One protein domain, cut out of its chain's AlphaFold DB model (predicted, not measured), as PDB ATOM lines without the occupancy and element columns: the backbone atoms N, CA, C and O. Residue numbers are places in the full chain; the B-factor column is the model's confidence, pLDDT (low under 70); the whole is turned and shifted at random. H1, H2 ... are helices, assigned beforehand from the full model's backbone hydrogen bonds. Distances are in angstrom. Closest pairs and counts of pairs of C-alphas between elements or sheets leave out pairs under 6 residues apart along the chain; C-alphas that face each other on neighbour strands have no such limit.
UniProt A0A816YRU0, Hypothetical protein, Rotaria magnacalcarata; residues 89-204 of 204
ATOM      1  N   THR A  89     -74.627 -24.966   5.769       92.38
ATOM      2  CA  THR A  89     -73.336 -24.587   6.376       92.38
ATOM      3  C   THR A  89     -72.170 -25.399   5.811       92.38
ATOM      4  O   THR A  89     -71.140 -24.819   5.468       92.38
ATOM      5  N   LEU A  90     -72.339 -26.713   5.624       93.19
ATOM      6  CA  LEU A  90     -71.335 -27.558   4.967       93.19
ATOM      7  C   LEU A  90     -71.117 -27.153   3.504       93.19
ATOM      8  O   LEU A  90     -69.975 -27.073   3.056       93.19
ATOM      9  N   LEU A  91     -72.191 -26.842   2.775       95.19
ATOM     10  CA  LEU A  91     -72.107 -26.364   1.395       95.19
ATOM     11  C   LEU A  91     -71.331 -25.041   1.316       95.19
ATOM     12  O   LEU A  91     -70.454 -24.896   0.466       95.19
ATOM     13  N   GLY A  92     -71.569 -24.117   2.252       94.94
ATOM     14  CA  GLY A  92     -70.784 -22.886   2.380       94.94
ATOM     15  C   GLY A  92     -69.294 -23.147   2.624       94.94
ATOM     16  O   GLY A  92     -68.447 -22.501   2.009       94.94
ATOM     17  N   PHE A  93     -68.956 -24.135   3.457       94.06
ATOM     18  CA  PHE A  93     -67.564 -24.512   3.715       94.06
ATOM     19  C   PHE A  93     -66.878 -25.106   2.476       94.06
ATOM     20  O   PHE A  93     -65.715 -24.804   2.207       94.06
ATOM     21  N   VAL A  94     -67.595 -25.912   1.687       95.00
ATOM     22  CA  VAL A  94     -67.086 -26.452   0.414       95.00
ATOM     23  C   VAL A  94     -66.820 -25.325  -0.584       95.00
ATOM     24  O   VAL A  94     -65.740 -25.279  -1.172       95.00
ATOM     25  N   LEU A  95     -67.748 -24.376  -0.730       96.12
ATOM     26  CA  LEU A  95     -67.551 -23.212  -1.599       96.12
ATOM     27  C   LEU A  95     -66.347 -22.369  -1.159       96.12
ATOM     28  O   LEU A  95     -65.529 -21.986  -1.994       96.12
ATOM     29  N   LEU A  96     -66.191 -22.141   0.148       94.19
ATOM     30  CA  LEU A  96     -65.029 -21.442   0.696       94.19
ATOM     31  C   LEU A  96     -63.718 -22.173   0.368       94.19
ATOM     32  O   LEU A  96     -62.744 -21.534  -0.023       94.19
ATOM     33  N   ASN A  97     -63.691 -23.503   0.471       94.25
ATOM     34  CA  ASN A  97     -62.514 -24.301   0.123       94.25
ATOM     35  C   ASN A  97     -62.142 -24.193  -1.354       94.25
ATOM     36  O   ASN A  97     -60.961 -24.094  -1.677       94.25
ATOM     37  N   ILE A  98     -63.130 -24.169  -2.249       95.44
ATOM     38  CA  ILE A  98     -62.890 -23.986  -3.685       95.44
ATOM     39  C   ILE A  98     -62.256 -22.612  -3.947       95.44
ATOM     40  O   ILE A  98     -61.286 -22.510  -4.699       95.44
ATOM     41  N   ILE A  99     -62.749 -21.562  -3.285       95.44
ATOM     42  CA  ILE A  99     -62.179 -20.211  -3.391       95.44
ATOM     43  C   ILE A  99     -60.741 -20.185  -2.854       95.44
ATOM     44  O   ILE A  99     -59.853 -19.626  -3.498       95.44
ATOM     45  N   LEU A 100     -60.486 -20.819  -1.706       92.81
ATOM     46  CA  LEU A 100     -59.144 -20.923  -1.127       92.81
ATOM     47  C   LEU A 100     -58.183 -21.714  -2.021       92.81
ATOM     48  O   LEU A 100     -57.015 -21.344  -2.124       92.81
ATOM     49  N   LEU A 101     -58.659 -22.762  -2.696       93.81
ATOM     50  CA  LEU A 101     -57.868 -23.522  -3.664       93.81
ATOM     51  C   LEU A 101     -57.467 -22.646  -4.853       93.81
ATOM     52  O   LEU A 101     -56.306 -22.641  -5.256       93.81
ATOM     53  N   PHE A 102     -58.409 -21.866  -5.382       94.56
ATOM     54  CA  PHE A 102     -58.117 -20.921  -6.455       94.56
ATOM     55  C   PHE A 102     -57.096 -19.866  -6.009       94.56
ATOM     56  O   PHE A 102     -56.094 -19.640  -6.691       94.56
ATOM     57  N   LEU A 103     -57.292 -19.280  -4.824       93.25
ATOM     58  CA  LEU A 103     -56.368 -18.308  -4.242       93.25
ATOM     59  C   LEU A 103     -54.970 -18.904  -4.028       93.25
ATOM     60  O   LEU A 103     -53.979 -18.258  -4.355       93.25
ATOM     61  N   ARG A 104     -54.876 -20.139  -3.530       91.44
ATOM     62  CA  ARG A 104     -53.612 -20.867  -3.357       91.44
ATOM     63  C   ARG A 104     -52.849 -20.976  -4.678       91.44
ATOM     64  O   ARG A 104     -51.653 -20.693  -4.707       91.44
ATOM     65  N   THR A 105     -53.522 -21.364  -5.758       91.12
ATOM     66  CA  THR A 105     -52.891 -21.495  -7.079       91.12
ATOM     67  C   THR A 105     -52.400 -20.145  -7.605       91.12
ATOM     68  O   THR A 105     -51.302 -20.066  -8.156       91.12
ATOM     69  N   LEU A 106     -53.156 -19.066  -7.375       93.56
ATOM     70  CA  LEU A 106     -52.718 -17.711  -7.718       93.56
ATOM     71  C   LEU A 106     -51.494 -17.272  -6.908       93.56
ATOM     72  O   LEU A 106     -50.539 -16.754  -7.481       93.56
ATOM     73  N   LEU A 107     -51.501 -17.496  -5.591       91.38
ATOM     74  CA  LEU A 107     -50.371 -17.169  -4.717       91.38
ATOM     75  C   LEU A 107     -49.103 -17.909  -5.142       91.38
ATOM     76  O   LEU A 107     -48.035 -17.304  -5.184       91.38
ATOM     77  N   TYR A 108     -49.228 -19.186  -5.507       90.38
ATOM     78  CA  TYR A 108     -48.122 -19.956  -6.066       90.38
ATOM     79  C   TYR A 108     -47.584 -19.320  -7.351       90.38
ATOM     80  O   TYR A 108     -46.391 -19.037  -7.436       90.38
ATOM     81  N   PHE A 109     -48.459 -19.031  -8.319       91.38
ATOM     82  CA  PHE A 109     -48.046 -18.435  -9.589       91.38
ATOM     83  C   PHE A 109     -47.323 -17.093  -9.388       91.38
ATOM     84  O   PHE A 109     -46.258 -16.866  -9.965       91.38
ATOM     85  N   LEU A 110     -47.854 -16.228  -8.518       91.56
ATOM     86  CA  LEU A 110     -47.221 -14.953  -8.176       91.56
ATOM     87  C   LEU A 110     -45.870 -15.158  -7.482       91.56
ATOM     88  O   LEU A 110     -44.897 -14.501  -7.846       91.56
ATOM     89  N   SER A 111     -45.798 -16.063  -6.504       90.06
ATOM     90  CA  SER A 111     -44.575 -16.331  -5.744       90.06
ATOM     91  C   SER A 111     -43.451 -16.828  -6.649       90.06
ATOM     92  O   SER A 111     -42.349 -16.284  -6.602       90.06
ATOM     93  N   THR A 112     -43.733 -17.808  -7.508       89.88
ATOM     94  CA  THR A 112     -42.754 -18.361  -8.454       89.88
ATOM     95  C   THR A 112     -42.283 -17.301  -9.443       89.88
ATOM     96  O   THR A 112     -41.085 -17.135  -9.661       89.88
ATOM     97  N   HIS A 113     -43.205 -16.498  -9.979       90.44
ATOM     98  CA  HIS A 113     -42.853 -15.427 -10.908       90.44
ATOM     99  C   HIS A 113     -41.967 -14.347 -10.257       90.44
ATOM    100  O   HIS A 113     -40.997 -13.871 -10.855       90.44
ATOM    101  N   ILE A 114     -42.277 -13.950  -9.019       91.00
ATOM    102  CA  ILE A 114     -41.477 -12.972  -8.268       91.00
ATOM    103  C   ILE A 114     -40.100 -13.550  -7.917       91.00
ATOM    104  O   ILE A 114     -39.093 -12.845  -8.049       91.00
ATOM    105  N   ALA A 115     -40.039 -14.820  -7.507       89.75
ATOM    106  CA  ALA A 115     -38.795 -15.509  -7.174       89.75
ATOM    107  C   ALA A 115     -37.855 -15.582  -8.385       89.75
ATOM    108  O   ALA A 115     -36.727 -15.088  -8.304       89.75
ATOM    109  N   ALA A 116     -38.349 -16.063  -9.530       89.00
ATOM    110  CA  ALA A 116     -37.571 -16.168 -10.763       89.00
ATOM    111  C   ALA A 116     -36.995 -14.807 -11.190       89.00
ATOM    112  O   ALA A 116     -35.794 -14.674 -11.448       89.00
ATOM    113  N   ARG A 117     -37.818 -13.745 -11.181       91.38
ATOM    114  CA  ARG A 117     -37.362 -12.385 -11.523       91.38
ATOM    115  C   ARG A 117     -36.277 -11.883 -10.571       91.38
ATOM    116  O   ARG A 117     -35.328 -11.231 -11.010       91.38
ATOM    117  N   THR A 118     -36.416 -12.168  -9.280       91.12
ATOM    118  CA  THR A 118     -35.472 -11.721  -8.249       91.12
ATOM    119  C   THR A 118     -34.120 -12.409  -8.414       91.12
ATOM    120  O   THR A 118     -33.096 -11.728  -8.447       91.12
ATOM    121  N   ILE A 119     -34.115 -13.731  -8.600       91.19
ATOM    122  CA  ILE A 119     -32.895 -14.523  -8.800       91.19
ATOM    123  C   ILE A 119     -32.169 -14.071 -10.073       91.19
ATOM    124  O   ILE A 119     -30.975 -13.762 -10.029       91.19
ATOM    125  N   HIS A 120     -32.891 -13.940 -11.191       91.19
ATOM    126  CA  HIS A 120     -32.303 -13.470 -12.446       91.19
ATOM    127  C   HIS A 120     -31.742 -12.047 -12.332       91.19
ATOM    128  O   HIS A 120     -30.638 -11.783 -12.809       91.19
ATOM    129  N   SER A 121     -32.455 -11.132 -11.667       93.62
ATOM    130  CA  SER A 121     -31.989  -9.754 -11.476       93.62
ATOM    131  C   SER A 121     -30.730  -9.680 -10.606       93.62
ATOM    132  O   SER A 121     -29.795  -8.952 -10.947       93.62
ATOM    133  N   GLN A 122     -30.668 -10.463  -9.525       92.62
ATOM    134  CA  GLN A 122     -29.501 -10.522  -8.643       92.62
ATOM    135  C   GLN A 122     -28.283 -11.126  -9.345       92.62
ATOM    136  O   GLN A 122     -27.187 -10.567  -9.256       92.62
ATOM    137  N   MET A 123     -28.467 -12.220 -10.088       90.88
ATOM    138  CA  MET A 123     -27.391 -12.839 -10.864       90.88
ATOM    139  C   MET A 123     -26.858 -11.884 -11.938       90.88
ATOM    140  O   MET A 123     -25.643 -11.715 -12.079       90.88
ATOM    141  N   PHE A 124     -27.757 -11.230 -12.673       92.12
ATOM    142  CA  PHE A 124     -27.384 -10.284 -13.718       92.12
ATOM    143  C   PHE A 124     -26.630  -9.079 -13.144       92.12
ATOM    144  O   PHE A 124     -25.556  -8.734 -13.632       92.12
ATOM    145  N   SER A 125     -27.129  -8.488 -12.052       94.12
ATOM    146  CA  SER A 125     -26.454  -7.367 -11.387       94.12
ATOM    147  C   SER A 125     -25.078  -7.760 -10.841       94.12
ATOM    148  O   SER A 125     -24.122  -6.998 -10.986       94.12
ATOM    149  N   SER A 126     -24.952  -8.960 -10.269       91.12
ATOM    150  CA  SER A 126     -23.673  -9.477  -9.765       91.12
ATOM    151  C   SER A 126     -22.665  -9.695 -10.892       91.12
ATOM    152  O   SER A 126     -21.491  -9.375 -10.733       91.12
ATOM    153  N   THR A 127     -23.132 -10.164 -12.051       91.50
ATOM    154  CA  THR A 127     -22.290 -10.338 -13.240       91.50
ATOM    155  C   THR A 127     -21.809  -8.985 -13.763       91.50
ATOM    156  O   THR A 127     -20.618  -8.811 -13.984       91.50
ATOM    157  N   LEU A 128     -22.690  -7.986 -13.878       91.19
ATOM    158  CA  LEU A 128     -22.312  -6.646 -14.351       91.19
ATOM    159  C   LEU A 128     -21.328  -5.904 -13.433       91.19
ATOM    160  O   LEU A 128     -20.627  -5.009 -13.893       91.19
ATOM    161  N   ARG A 129     -21.279  -6.245 -12.141       93.75
ATOM    162  CA  ARG A 129     -20.341  -5.650 -11.173       93.75
ATOM    163  C   ARG A 129     -18.960  -6.309 -11.168       93.75
ATOM    164  O   ARG A 129     -18.075  -5.821 -10.469       93.75
ATOM    165  N   ALA A 130     -18.766  -7.409 -11.895       91.81
ATOM    166  CA  ALA A 130     -17.472  -8.074 -11.964       91.81
ATOM    167  C   ALA A 130     -16.434  -7.201 -12.709       91.81
ATOM    168  O   ALA A 130     -16.789  -6.512 -13.667       91.81
ATOM    169  N   PRO A 131     -15.151  -7.204 -12.292       92.00
ATOM    170  CA  PRO A 131     -14.109  -6.409 -12.941       92.00
ATOM    171  C   PRO A 131     -13.864  -6.881 -14.382       92.00
ATOM    172  O   PRO A 131     -13.910  -8.075 -14.655       92.00
ATOM    173  N   ILE A 132     -13.522  -5.965 -15.294       89.19
ATOM    174  CA  ILE A 132     -13.312  -6.268 -16.727       89.19
ATOM    175  C   ILE A 132     -12.280  -7.392 -16.935       89.19
ATOM    176  O   ILE A 132     -12.517  -8.305 -17.718       89.19
ATOM    177  N   TYR A 133     -11.210  -7.413 -16.131       93.25
ATOM    178  CA  TYR A 133     -10.180  -8.462 -16.155       93.25
ATOM    179  C   TYR A 133     -10.727  -9.894 -15.956       93.25
ATOM    180  O   TYR A 133     -10.172 -10.870 -16.469       93.25
ATOM    181  N   PHE A 134     -11.839 -10.046 -15.229       90.12
ATOM    182  CA  PHE A 134     -12.499 -11.340 -15.044       90.12
ATOM    183  C   PHE A 134     -13.098 -11.875 -16.354       90.12
ATOM    184  O   PHE A 134     -13.106 -13.089 -16.571       90.12
ATOM    185  N   PHE A 135     -13.562 -10.982 -17.234       89.69
ATOM    186  CA  PHE A 135     -14.147 -11.329 -18.530       89.69
ATOM    187  C   PHE A 135     -13.099 -11.620 -19.608       89.69
ATOM    188  O   PHE A 135     -13.383 -12.389 -20.524       89.69
ATOM    189  N   ASP A 136     -11.881 -11.096 -19.464       91.50
ATOM    190  CA  ASP A 136     -10.759 -11.432 -20.352       91.50
ATOM    191  C   ASP A 136     -10.251 -12.863 -20.108       91.50
ATOM    192  O   ASP A 136      -9.845 -13.568 -21.031       91.50
ATOM    193  N   THR A 137     -10.305 -13.321 -18.853       92.69
ATOM    194  CA  THR A 137      -9.874 -14.670 -18.441       92.69
ATOM    195  C   THR A 137     -10.978 -15.725 -18.544       92.69
ATOM    196  O   THR A 137     -10.680 -16.911 -18.716       92.69
ATOM    197  N   ASN A 138     -12.255 -15.330 -18.471       90.56
ATOM    198  CA  ASN A 138     -13.402 -16.237 -18.542       90.56
ATOM    199  C   ASN A 138     -14.333 -15.847 -19.698       90.56
ATOM    200  O   ASN A 138     -15.079 -14.874 -19.568       90.56
ATOM    201  N   PRO A 139     -14.375 -16.620 -20.802       89.75
ATOM    202  CA  PRO A 139     -15.228 -16.280 -21.933       89.75
ATOM    203  C   PRO A 139     -16.698 -16.239 -21.500       89.75
ATOM    204  O   PRO A 139     -17.191 -17.176 -20.864       89.75
ATOM    205  N   ILE A 140     -17.411 -15.182 -21.899       88.62
ATOM    206  CA  ILE A 140     -18.806 -14.907 -21.509       88.62
ATOM    207  C   ILE A 140     -19.721 -16.118 -21.761       88.62
ATOM    208  O   ILE A 140     -20.558 -16.450 -20.925       88.62
ATOM    209  N   GLY A 141     -19.508 -16.852 -22.859       90.62
ATOM    210  CA  GLY A 141     -20.268 -18.067 -23.169       90.62
ATOM    211  C   GLY A 141     -20.140 -19.177 -22.114       90.62
ATOM    212  O   GLY A 141     -21.116 -19.873 -21.845       90.62
ATOM    213  N   ARG A 142     -18.979 -19.322 -21.454       90.88
ATOM    214  CA  ARG A 142     -18.785 -20.294 -20.361       90.88
ATOM    215  C   ARG A 142     -19.541 -19.870 -19.105       90.88
ATOM    216  O   ARG A 142     -20.117 -20.727 -18.440       90.88
ATOM    217  N   ILE A 143     -19.547 -18.570 -18.807       91.06
ATOM    218  CA  ILE A 143     -20.283 -18.001 -17.673       91.06
ATOM    219  C   ILE A 143     -21.779 -18.233 -17.883       91.06
ATOM    220  O   ILE A 143     -22.406 -18.846 -17.031       91.06
ATOM    221  N   ILE A 144     -22.327 -17.860 -19.042       90.81
ATOM    222  CA  ILE A 144     -23.753 -18.049 -19.354       90.81
ATOM    223  C   ILE A 144     -24.133 -19.532 -19.315       90.81
ATOM    224  O   ILE A 144     -25.106 -19.887 -18.659       90.81
ATOM    225  N   ASN A 145     -23.349 -20.408 -19.950       90.94
ATOM    226  CA  ASN A 145     -23.637 -21.844 -19.969       90.94
ATOM    227  C   ASN A 145     -23.663 -22.445 -18.556       90.94
ATOM    228  O   ASN A 145     -24.521 -23.266 -18.236       90.94
ATOM    229  N   ARG A 146     -22.744 -22.011 -17.689       91.81
ATOM    230  CA  ARG A 146     -22.711 -22.441 -16.292       91.81
ATOM    231  C   ARG A 146     -23.866 -21.844 -15.493       91.81
ATOM    232  O   ARG A 146     -24.562 -22.580 -14.813       91.81
ATOM    233  N   CYS A 147     -24.123 -20.546 -15.636       89.31
ATOM    234  CA  CYS A 147     -25.240 -19.857 -15.001       89.31
ATOM    235  C   CYS A 147     -26.581 -20.512 -15.346       89.31
ATOM    236  O   CYS A 147     -27.334 -20.840 -14.439       89.31
ATOM    237  N   SER A 148     -26.868 -20.778 -16.620       90.56
ATOM    238  CA  SER A 148     -28.098 -21.461 -17.034       90.56
ATOM    239  C   SER A 148     -28.197 -22.877 -16.464       90.56
ATOM    240  O   SER A 148     -29.265 -23.278 -16.008       90.56
ATOM    241  N   LYS A 149     -27.088 -23.627 -16.449       91.25
ATOM    242  CA  LYS A 149     -27.066 -25.012 -15.961       91.25
ATOM    243  C   LYS A 149     -27.173 -25.118 -14.438       91.25
ATOM    244  O   LYS A 149     -27.774 -26.068 -13.949       91.25
ATOM    245  N   ASP A 150     -26.638 -24.140 -13.714       91.38
ATOM    246  CA  ASP A 150     -26.663 -24.099 -12.253       91.38
ATOM    247  C   ASP A 150     -27.989 -23.505 -11.729       91.38
ATOM    248  O   ASP A 150     -28.487 -23.951 -10.699       91.38
ATOM    249  N   ILE A 151     -28.608 -22.548 -12.440       90.12
ATOM    250  CA  ILE A 151     -29.847 -21.878 -11.993       90.12
ATOM    251  C   ILE A 151     -31.101 -22.723 -12.229       90.12
ATOM    252  O   ILE A 151     -31.987 -22.737 -11.380       90.12
ATOM    253  N   SER A 152     -31.159 -23.462 -13.343       89.31
ATOM    254  CA  SER A 152     -32.333 -24.255 -13.723       89.31
ATOM    255  C   SER A 152     -32.761 -25.268 -12.647       89.31
ATOM    256  O   SER A 152     -33.934 -25.260 -12.280       89.31
ATOM    257  N   PRO A 153     -31.862 -26.100 -12.074       90.56
ATOM    258  CA  PRO A 153     -32.261 -27.056 -11.038       90.56
ATOM    259  C   PRO A 153     -32.569 -26.392  -9.689       90.56
ATOM    260  O   PRO A 153     -33.314 -26.950  -8.883       90.56
ATOM    261  N   ILE A 154     -31.979 -25.226  -9.411       89.06
ATOM    262  CA  ILE A 154     -32.242 -24.478  -8.177       89.06
ATOM    263  C   ILE A 154     -33.642 -23.867  -8.233       89.06
ATOM    264  O   ILE A 154     -34.384 -23.987  -7.263       89.06
ATOM    265  N   ASP A 155     -34.009 -23.251  -9.356       89.38
ATOM    266  CA  ASP A 155     -35.308 -22.601  -9.537       89.38
ATOM    267  C   ASP A 155     -36.465 -23.612  -9.531       89.38
ATOM    268  O   ASP A 155     -37.488 -23.388  -8.879       89.38
ATOM    269  N   GLU A 156     -36.263 -24.775 -10.159       89.19
ATOM    270  CA  GLU A 156     -37.227 -25.879 -10.146       89.19
ATOM    271  C   GLU A 156     -37.491 -26.372  -8.715       89.19
ATOM    272  O   GLU A 156     -38.634 -26.371  -8.250       89.19
ATOM    273  N   LYS A 157     -36.429 -26.695  -7.962       89.81
ATOM    274  CA  LYS A 157     -36.559 -27.173  -6.575       89.81
ATOM    275  C   LYS A 157     -37.097 -26.109  -5.625       89.81
ATOM    276  O   LYS A 157     -37.849 -26.427  -4.700       89.81
ATOM    277  N   LEU A 158     -36.700 -24.851  -5.796       88.38
ATOM    278  CA  LEU A 158     -37.169 -23.759  -4.946       88.38
ATOM    279  C   LEU A 158     -38.671 -23.525  -5.145       88.38
ATOM    280  O   LEU A 158     -39.413 -23.397  -4.169       88.38
ATOM    281  N   SER A 159     -39.124 -23.520  -6.398       88.62
ATOM    282  CA  SER A 159     -40.539 -23.363  -6.740       88.62
ATOM    283  C   SER A 159     -41.369 -24.540  -6.227       88.62
ATOM    284  O   SER A 159     -42.414 -24.330  -5.608       88.62
ATOM    285  N   GLU A 160     -40.871 -25.768  -6.388       89.62
ATOM    286  CA  GLU A 160     -41.521 -26.986  -5.894       89.62
ATOM    287  C   GLU A 160     -41.643 -26.998  -4.361       89.62
ATOM    288  O   GLU A 160     -42.720 -27.226  -3.807       89.62
ATOM    289  N   THR A 161     -40.558 -26.706  -3.642       91.31
ATOM    290  CA  THR A 161     -40.579 -26.679  -2.169       91.31
ATOM    291  C   THR A 161     -41.475 -25.569  -1.622       91.31
ATOM    292  O   THR A 161     -42.198 -25.791  -0.648       91.31
ATOM    293  N   THR A 162     -41.493 -24.403  -2.273       88.88
ATOM    294  CA  THR A 162     -42.386 -23.291  -1.916       88.88
ATOM    295  C   THR A 162     -43.850 -23.658  -2.153       88.88
ATOM    296  O   THR A 162     -44.693 -23.409  -1.287       88.88
ATOM    297  N   TYR A 163     -44.158 -24.308  -3.279       90.25
ATOM    298  CA  TYR A 163     -45.494 -24.828  -3.563       90.25
ATOM    299  C   TYR A 163     -45.958 -25.809  -2.489       90.25
ATOM    300  O   TYR A 163     -47.021 -25.615  -1.898       90.25
ATOM    301  N   ASN A 164     -45.122 -26.803  -2.179       92.38
ATOM    302  CA  ASN A 164     -45.418 -27.822  -1.176       92.38
ATOM    303  C   ASN A 164     -45.643 -27.204   0.212       92.38
ATOM    304  O   ASN A 164     -46.507 -27.656   0.962       92.38
ATOM    305  N   PHE A 165     -44.909 -26.142   0.553       92.00
ATOM    306  CA  PHE A 165     -45.093 -25.424   1.812       92.00
ATOM    307  C   PHE A 165     -46.436 -24.681   1.873       92.00
ATOM    308  O   PHE A 165     -47.177 -24.831   2.849       92.00
ATOM    309  N   ILE A 166     -46.778 -23.915   0.830       91.50
ATOM    310  CA  ILE A 166     -48.058 -23.189   0.740       91.50
ATOM    311  C   ILE A 166     -49.232 -24.179   0.740       91.50
ATOM    312  O   ILE A 166     -50.235 -23.961   1.426       91.50
ATOM    313  N   GLU A 167     -49.098 -25.283   0.004       92.62
ATOM    314  CA  GLU A 167     -50.058 -26.382  -0.022       92.62
ATOM    315  C   GLU A 167     -50.273 -26.978   1.368       92.62
ATOM    316  O   GLU A 167     -51.409 -27.019   1.849       92.62
ATOM    317  N   ALA A 168     -49.199 -27.418   2.024       93.75
ATOM    318  CA  ALA A 168     -49.280 -28.069   3.324       93.75
ATOM    319  C   ALA A 168     -49.889 -27.137   4.379       93.75
ATOM    320  O   ALA A 168     -50.746 -27.561   5.159       93.75
ATOM    321  N   PHE A 169     -49.494 -25.862   4.379       92.06
ATOM    322  CA  PHE A 169     -50.021 -24.865   5.305       92.06
ATOM    323  C   PHE A 169     -51.525 -24.637   5.103       92.06
ATOM    324  O   PHE A 169     -52.299 -24.739   6.059       92.06
ATOM    325  N   SER A 170     -51.954 -24.393   3.860       92.19
ATOM    326  CA  SER A 170     -53.363 -24.138   3.532       92.19
ATOM    327  C   SER A 170     -54.255 -25.356   3.816       92.19
ATOM    328  O   SER A 170     -55.293 -25.231   4.471       92.19
ATOM    329  N   ASN A 171     -53.818 -26.557   3.418       93.94
ATOM    330  CA  ASN A 171     -54.560 -27.799   3.657       93.94
ATOM    331  C   ASN A 171     -54.703 -28.099   5.154       93.94
ATOM    332  O   ASN A 171     -55.784 -28.477   5.616       93.94
ATOM    333  N   THR A 172     -53.630 -27.901   5.927       93.25
ATOM    334  CA  THR A 172     -53.655 -28.120   7.379       93.25
ATOM    335  C   THR A 172     -54.600 -27.127   8.055       93.25
ATOM    336  O   THR A 172     -55.446 -27.535   8.848       93.25
ATOM    337  N   ALA A 173     -54.540 -25.841   7.695       93.06
ATOM    338  CA  ALA A 173     -55.430 -24.818   8.245       93.06
ATOM    339  C   ALA A 173     -56.917 -25.088   7.935       93.06
ATOM    340  O   ALA A 173     -57.762 -24.990   8.833       93.06
ATOM    341  N   SER A 174     -57.238 -25.476   6.694       93.50
ATOM    342  CA  SER A 174     -58.612 -25.822   6.303       93.50
ATOM    343  C   SER A 174     -59.131 -27.042   7.067       93.50
ATOM    344  O   SER A 174     -60.215 -27.003   7.656       93.50
ATOM    345  N   THR A 175     -58.321 -28.101   7.147       93.06
ATOM    346  CA  THR A 175     -58.698 -29.345   7.831       93.06
ATOM    347  C   THR A 175     -58.937 -29.115   9.323       93.06
ATOM    348  O   THR A 175     -59.940 -29.580   9.865       93.06
ATOM    349  N   ILE A 176     -58.072 -28.344   9.991       93.56
ATOM    350  CA  ILE A 176     -58.242 -28.001  11.410       93.56
ATOM    351  C   ILE A 176     -59.534 -27.207  11.625       93.56
ATOM    352  O   ILE A 176     -60.299 -27.518  12.539       93.56
ATOM    353  N   SER A 177     -59.810 -26.224  10.763       93.00
ATOM    354  CA  SER A 177     -61.027 -25.404  10.845       93.00
ATOM    355  C   SER A 177     -62.298 -26.240  10.657       93.00
ATOM    356  O   SER A 177     -63.276 -26.061  11.381       93.00
ATOM    357  N   PHE A 178     -62.274 -27.194   9.724       93.88
ATOM    358  CA  PHE A 178     -63.392 -28.102   9.468       93.88
ATOM    359  C   PHE A 178     -63.672 -29.030  10.656       93.88
ATOM    360  O   PHE A 178     -64.812 -29.162  11.106       93.88
ATOM    361  N   ILE A 179     -62.617 -29.642  11.199       93.12
ATOM    362  CA  ILE A 179     -62.708 -30.551  12.345       93.12
ATOM    363  C   ILE A 179     -63.213 -29.806  13.587       93.12
ATOM    364  O   ILE A 179     -64.077 -30.324  14.296       93.12
ATOM    365  N   ALA A 180     -62.734 -28.578  13.815       92.75
ATOM    366  CA  ALA A 180     -63.190 -27.725  14.908       92.75
ATOM    367  C   ALA A 180     -64.706 -27.473  14.866       92.75
ATOM    368  O   ALA A 180     -65.349 -27.444  15.915       92.75
ATOM    369  N   TYR A 181     -65.275 -27.320  13.666       91.38
ATOM    370  CA  TYR A 181     -66.706 -27.091  13.479       91.38
ATOM    371  C   TYR A 181     -67.548 -28.353  13.710       91.38
ATOM    372  O   TYR A 181     -68.567 -28.295  14.398       91.38
ATOM    373  N   ILE A 182     -67.139 -29.494  13.145       91.25
ATOM    374  CA  ILE A 182     -67.932 -30.733  13.211       91.25
ATOM    375  C   ILE A 182     -67.840 -31.390  14.587       91.25
ATOM    376  O   ILE A 182     -68.855 -31.815  15.134       91.25
ATOM    377  N   GLN A 183     -66.627 -31.504  15.129       91.88
ATOM    378  CA  GLN A 183     -66.359 -32.264  16.345       91.88
ATOM    379  C   GLN A 183     -65.304 -31.537  17.196       91.88
ATOM    380  O   GLN A 183     -64.137 -31.941  17.216       91.88
ATOM    381  N   PRO A 184     -65.684 -30.499  17.963       91.56
ATOM    382  CA  PRO A 184     -64.730 -29.663  18.697       91.56
ATOM    383  C   PRO A 184     -63.931 -30.436  19.755       91.56
ATOM    384  O   PRO A 184     -62.772 -30.122  20.008       91.56
ATOM    385  N   VAL A 185     -64.503 -31.502  20.331       93.38
ATOM    386  CA  VAL A 185     -63.820 -32.355  21.324       93.38
ATOM    387  C   VAL A 185     -62.569 -33.028  20.736       93.38
ATOM    388  O   VAL A 185     -61.599 -33.269  21.451       93.38
ATOM    389  N   SER A 186     -62.544 -33.280  19.423       92.12
ATOM    390  CA  SER A 186     -61.397 -33.915  18.758       92.12
ATOM    391  C   SER A 186     -60.150 -33.020  18.682       92.12
ATOM    392  O   SER A 186     -59.039 -33.534  18.538       92.12
ATOM    393  N   LEU A 187     -60.291 -31.701  18.878       91.50
ATOM    394  CA  LEU A 187     -59.160 -30.767  18.912       91.50
ATOM    395  C   LEU A 187     -58.168 -31.083  20.035       91.50
ATOM    396  O   LEU A 187     -56.971 -30.866  19.870       91.50
ATOM    397  N   ILE A 188     -58.640 -31.651  21.146       94.19
ATOM    398  CA  ILE A 188     -57.776 -32.067  22.261       94.19
ATOM    399  C   ILE A 188     -56.777 -33.130  21.782       94.19
ATOM    400  O   ILE A 188     -55.579 -33.024  22.047       94.19
ATOM    401  N   SER A 189     -57.252 -34.115  21.012       92.69
ATOM    402  CA  SER A 189     -56.398 -35.155  20.427       92.69
ATOM    403  C   SER A 189     -55.405 -34.570  19.421       92.69
ATOM    404  O   SER A 189     -54.247 -34.985  19.388       92.69
ATOM    405  N   LEU A 190     -55.838 -33.596  18.614       92.25
ATOM    406  CA  LEU A 190     -54.980 -32.930  17.635       92.25
ATOM    407  C   LEU A 190     -53.833 -32.165  18.315       92.25
ATOM    408  O   LEU A 190     -52.684 -32.282  17.893       92.25
ATOM    409  N   ILE A 191     -54.126 -31.415  19.380       93.56
ATOM    410  CA  ILE A 191     -53.119 -30.653  20.133       93.56
ATOM    411  C   ILE A 191     -52.103 -31.607  20.766       93.56
ATOM    412  O   ILE A 191     -50.899 -31.377  20.655       93.56
ATOM    413  N   PHE A 192     -52.566 -32.705  21.370       95.56
ATOM    414  CA  PHE A 192     -51.680 -33.705  21.963       95.56
ATOM    415  C   PHE A 192     -50.694 -34.273  20.931       95.56
ATOM    416  O   PHE A 192     -49.479 -34.169  21.112       95.56
ATOM    417  N   VAL A 193     -51.195 -34.770  19.797       94.19
ATOM    418  CA  VAL A 193     -50.344 -35.305  18.720       94.19
ATOM    419  C   VAL A 193     -49.432 -34.222  18.134       94.19
ATOM    420  O   VAL A 193     -48.240 -34.459  17.931       94.19
ATOM    421  N   GLY A 194     -49.953 -33.010  17.924       92.94
ATOM    422  CA  GLY A 194     -49.193 -31.876  17.397       92.94
ATOM    423  C   GLY A 194     -48.016 -31.480  18.289       92.94
ATOM    424  O   GLY A 194     -46.922 -31.224  17.785       92.94
ATOM    425  N   THR A 195     -48.192 -31.494  19.615       94.75
ATOM    426  CA  THR A 195     -47.086 -31.222  20.548       94.75
ATOM    427  C   THR A 195     -45.997 -32.288  20.479       94.75
ATOM    428  O   THR A 195     -44.819 -31.932  20.448       94.75
ATOM    429  N   ILE A 196     -46.361 -33.570  20.390       96.31
ATOM    430  CA  ILE A 196     -45.401 -34.680  20.283       96.31
ATOM    431  C   ILE A 196     -44.601 -34.571  18.983       96.31
ATOM    432  O   ILE A 196     -43.372 -34.560  19.021       96.31
ATOM    433  N   LEU A 197     -45.275 -34.413  17.840       94.12
ATOM    434  CA  LEU A 197     -44.609 -34.257  16.543       94.12
ATOM    435  C   LEU A 197     -43.729 -33.005  16.500       94.12
ATOM    436  O   LEU A 197     -42.611 -33.052  15.988       94.12
ATOM    437  N   GLY A 198     -44.195 -31.902  17.085       94.25
ATOM    438  CA  GLY A 198     -43.416 -30.673  17.202       94.25
ATOM    439  C   GLY A 198     -42.161 -30.850  18.054       94.25
ATOM    440  O   GLY A 198     -41.130 -30.265  17.739       94.25
ATOM    441  N   ARG A 199     -42.211 -31.674  19.109       95.25
ATOM    442  CA  ARG A 199     -41.014 -32.040  19.881       95.25
ATOM    443  C   ARG A 199     -40.076 -32.909  19.052       95.25
ATOM    444  O   ARG A 199     -38.900 -32.577  18.977       95.25
ATOM    445  N   ILE A 200     -40.584 -33.947  18.389       96.31
ATOM    446  CA  ILE A 200     -39.780 -34.854  17.554       96.31
ATOM    447  C   ILE A 200     -39.058 -34.079  16.446       96.31
ATOM    448  O   ILE A 200     -37.851 -34.218  16.297       96.31
ATOM    449  N   ARG A 201     -39.759 -33.191  15.735       93.50
ATOM    450  CA  ARG A 201     -39.171 -32.353  14.677       93.50
ATOM    451  C   ARG A 201     -38.206 -31.275  15.186       93.50
ATOM    452  O   ARG A 201     -37.541 -30.641  14.384       93.50
ATOM    453  N   ARG A 202     -38.155 -31.008  16.495       93.19
ATOM    454  CA  ARG A 202     -37.079 -30.191  17.081       93.19
ATOM    455  C   ARG A 202     -35.853 -31.016  17.470       93.19
ATOM    456  O   ARG A 202     -34.795 -30.428  17.652       93.19
ATOM    457  N   PHE A 203     -36.011 -32.322  17.681       92.62
ATOM    458  CA  PHE A 203     -34.917 -33.220  18.053       92.62
ATOM    459  C   PHE A 203     -34.153 -33.757  16.839       92.62
ATOM    460  O   PHE A 203     -32.941 -33.925  16.935       92.62
ATOM    461  N   PHE A 204     -34.857 -34.028  15.737       82.44
ATOM    462  CA  PHE A 204     -34.291 -34.398  14.437       82.44
ATOM    463  C   PHE A 204     -34.230 -33.185  13.514       82.44
ATOM    464  O   PHE A 204     -33.211 -33.040  12.807       82.44
TER     465      PHE A 204
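This is residues 89 to 204 of the 204 residues of the protein "Hypothetical protein" of Rotaria magnacalcarata (UniProt A0A816YRU0). Two long helices, H1 and H3, run side by side in opposite ways and come nearest to each other partway along their lengths, while the short helix H2 lies in the turn that joins them at one end. At the other end of H3 the chain turns sharply into a third, shorter helix, H4, which folds back as an arm, and its residues 191 to 203 stick out free of the rest. The printed part has 116 residues with four named helices, in the order H1, H2, H3, H4, and no named strand; the class is all helix. The whole is extended, with a radius of gyration of the C-alphas of 22.5 A, and its outline is flat, spanning 71 by 38 by 19 A.

H1, residues 89 to 128, touches H3, residues 140 to 182, at a shallow tilt of 21 degrees, and they run opposite ways. Their closest C-alphas are those of Thr 112 and Ser 159, 5.7 A apart, and their centres are 9.6 A apart. H2, residues 132 to 137, follows H1 after a tight link of 3 residues but is apart from it. H2 and H3 meet only through their link, which is tight. H3 and H4, residues 184 to 203, touch only at the corner by their tight link, with residues 179 to 180 of H3 and 186 to 187 of H4; the closest C-alphas are those of Ala 180 and Leu 187, 6.4 A apart. H3 and H4 run opposite ways at a shallow tilt of 32 degrees, only just short of steep. H4 is apart from H1 and from H2. In H1 and H2 every O i to N i+4 pair is within hydrogen-bond range; in H3 it is 37 of 39 pairs and in H4 14 of 16.

H1 begins at C-alpha 89, at (-73.336, -24.587, 6.376), and runs 57.9 A to Leu 128. H2 has six residues, from Ile 132 to Thr 137. H3, the longest helix with 43 residues, begins at C-alpha 140, at (-18.806, -14.907, -21.509), and measures 62.2 A to Ile 182. H4 has 20 residues and runs 30.0 A from Pro 184 to C-alpha 203, at (-34.917, -33.220, 18.053).

The two C-alphas farthest apart are those of Asp 136 and Val 185, at 70.6 A. Residues 128 to 134, 136 to 142 and 191 to 204 stand free. The printed part has no cut, and its three links are tight. It ends at residue 204, the chain's last. The mean pLDDT of the printed part is 92.0, and no printed residue is under 70.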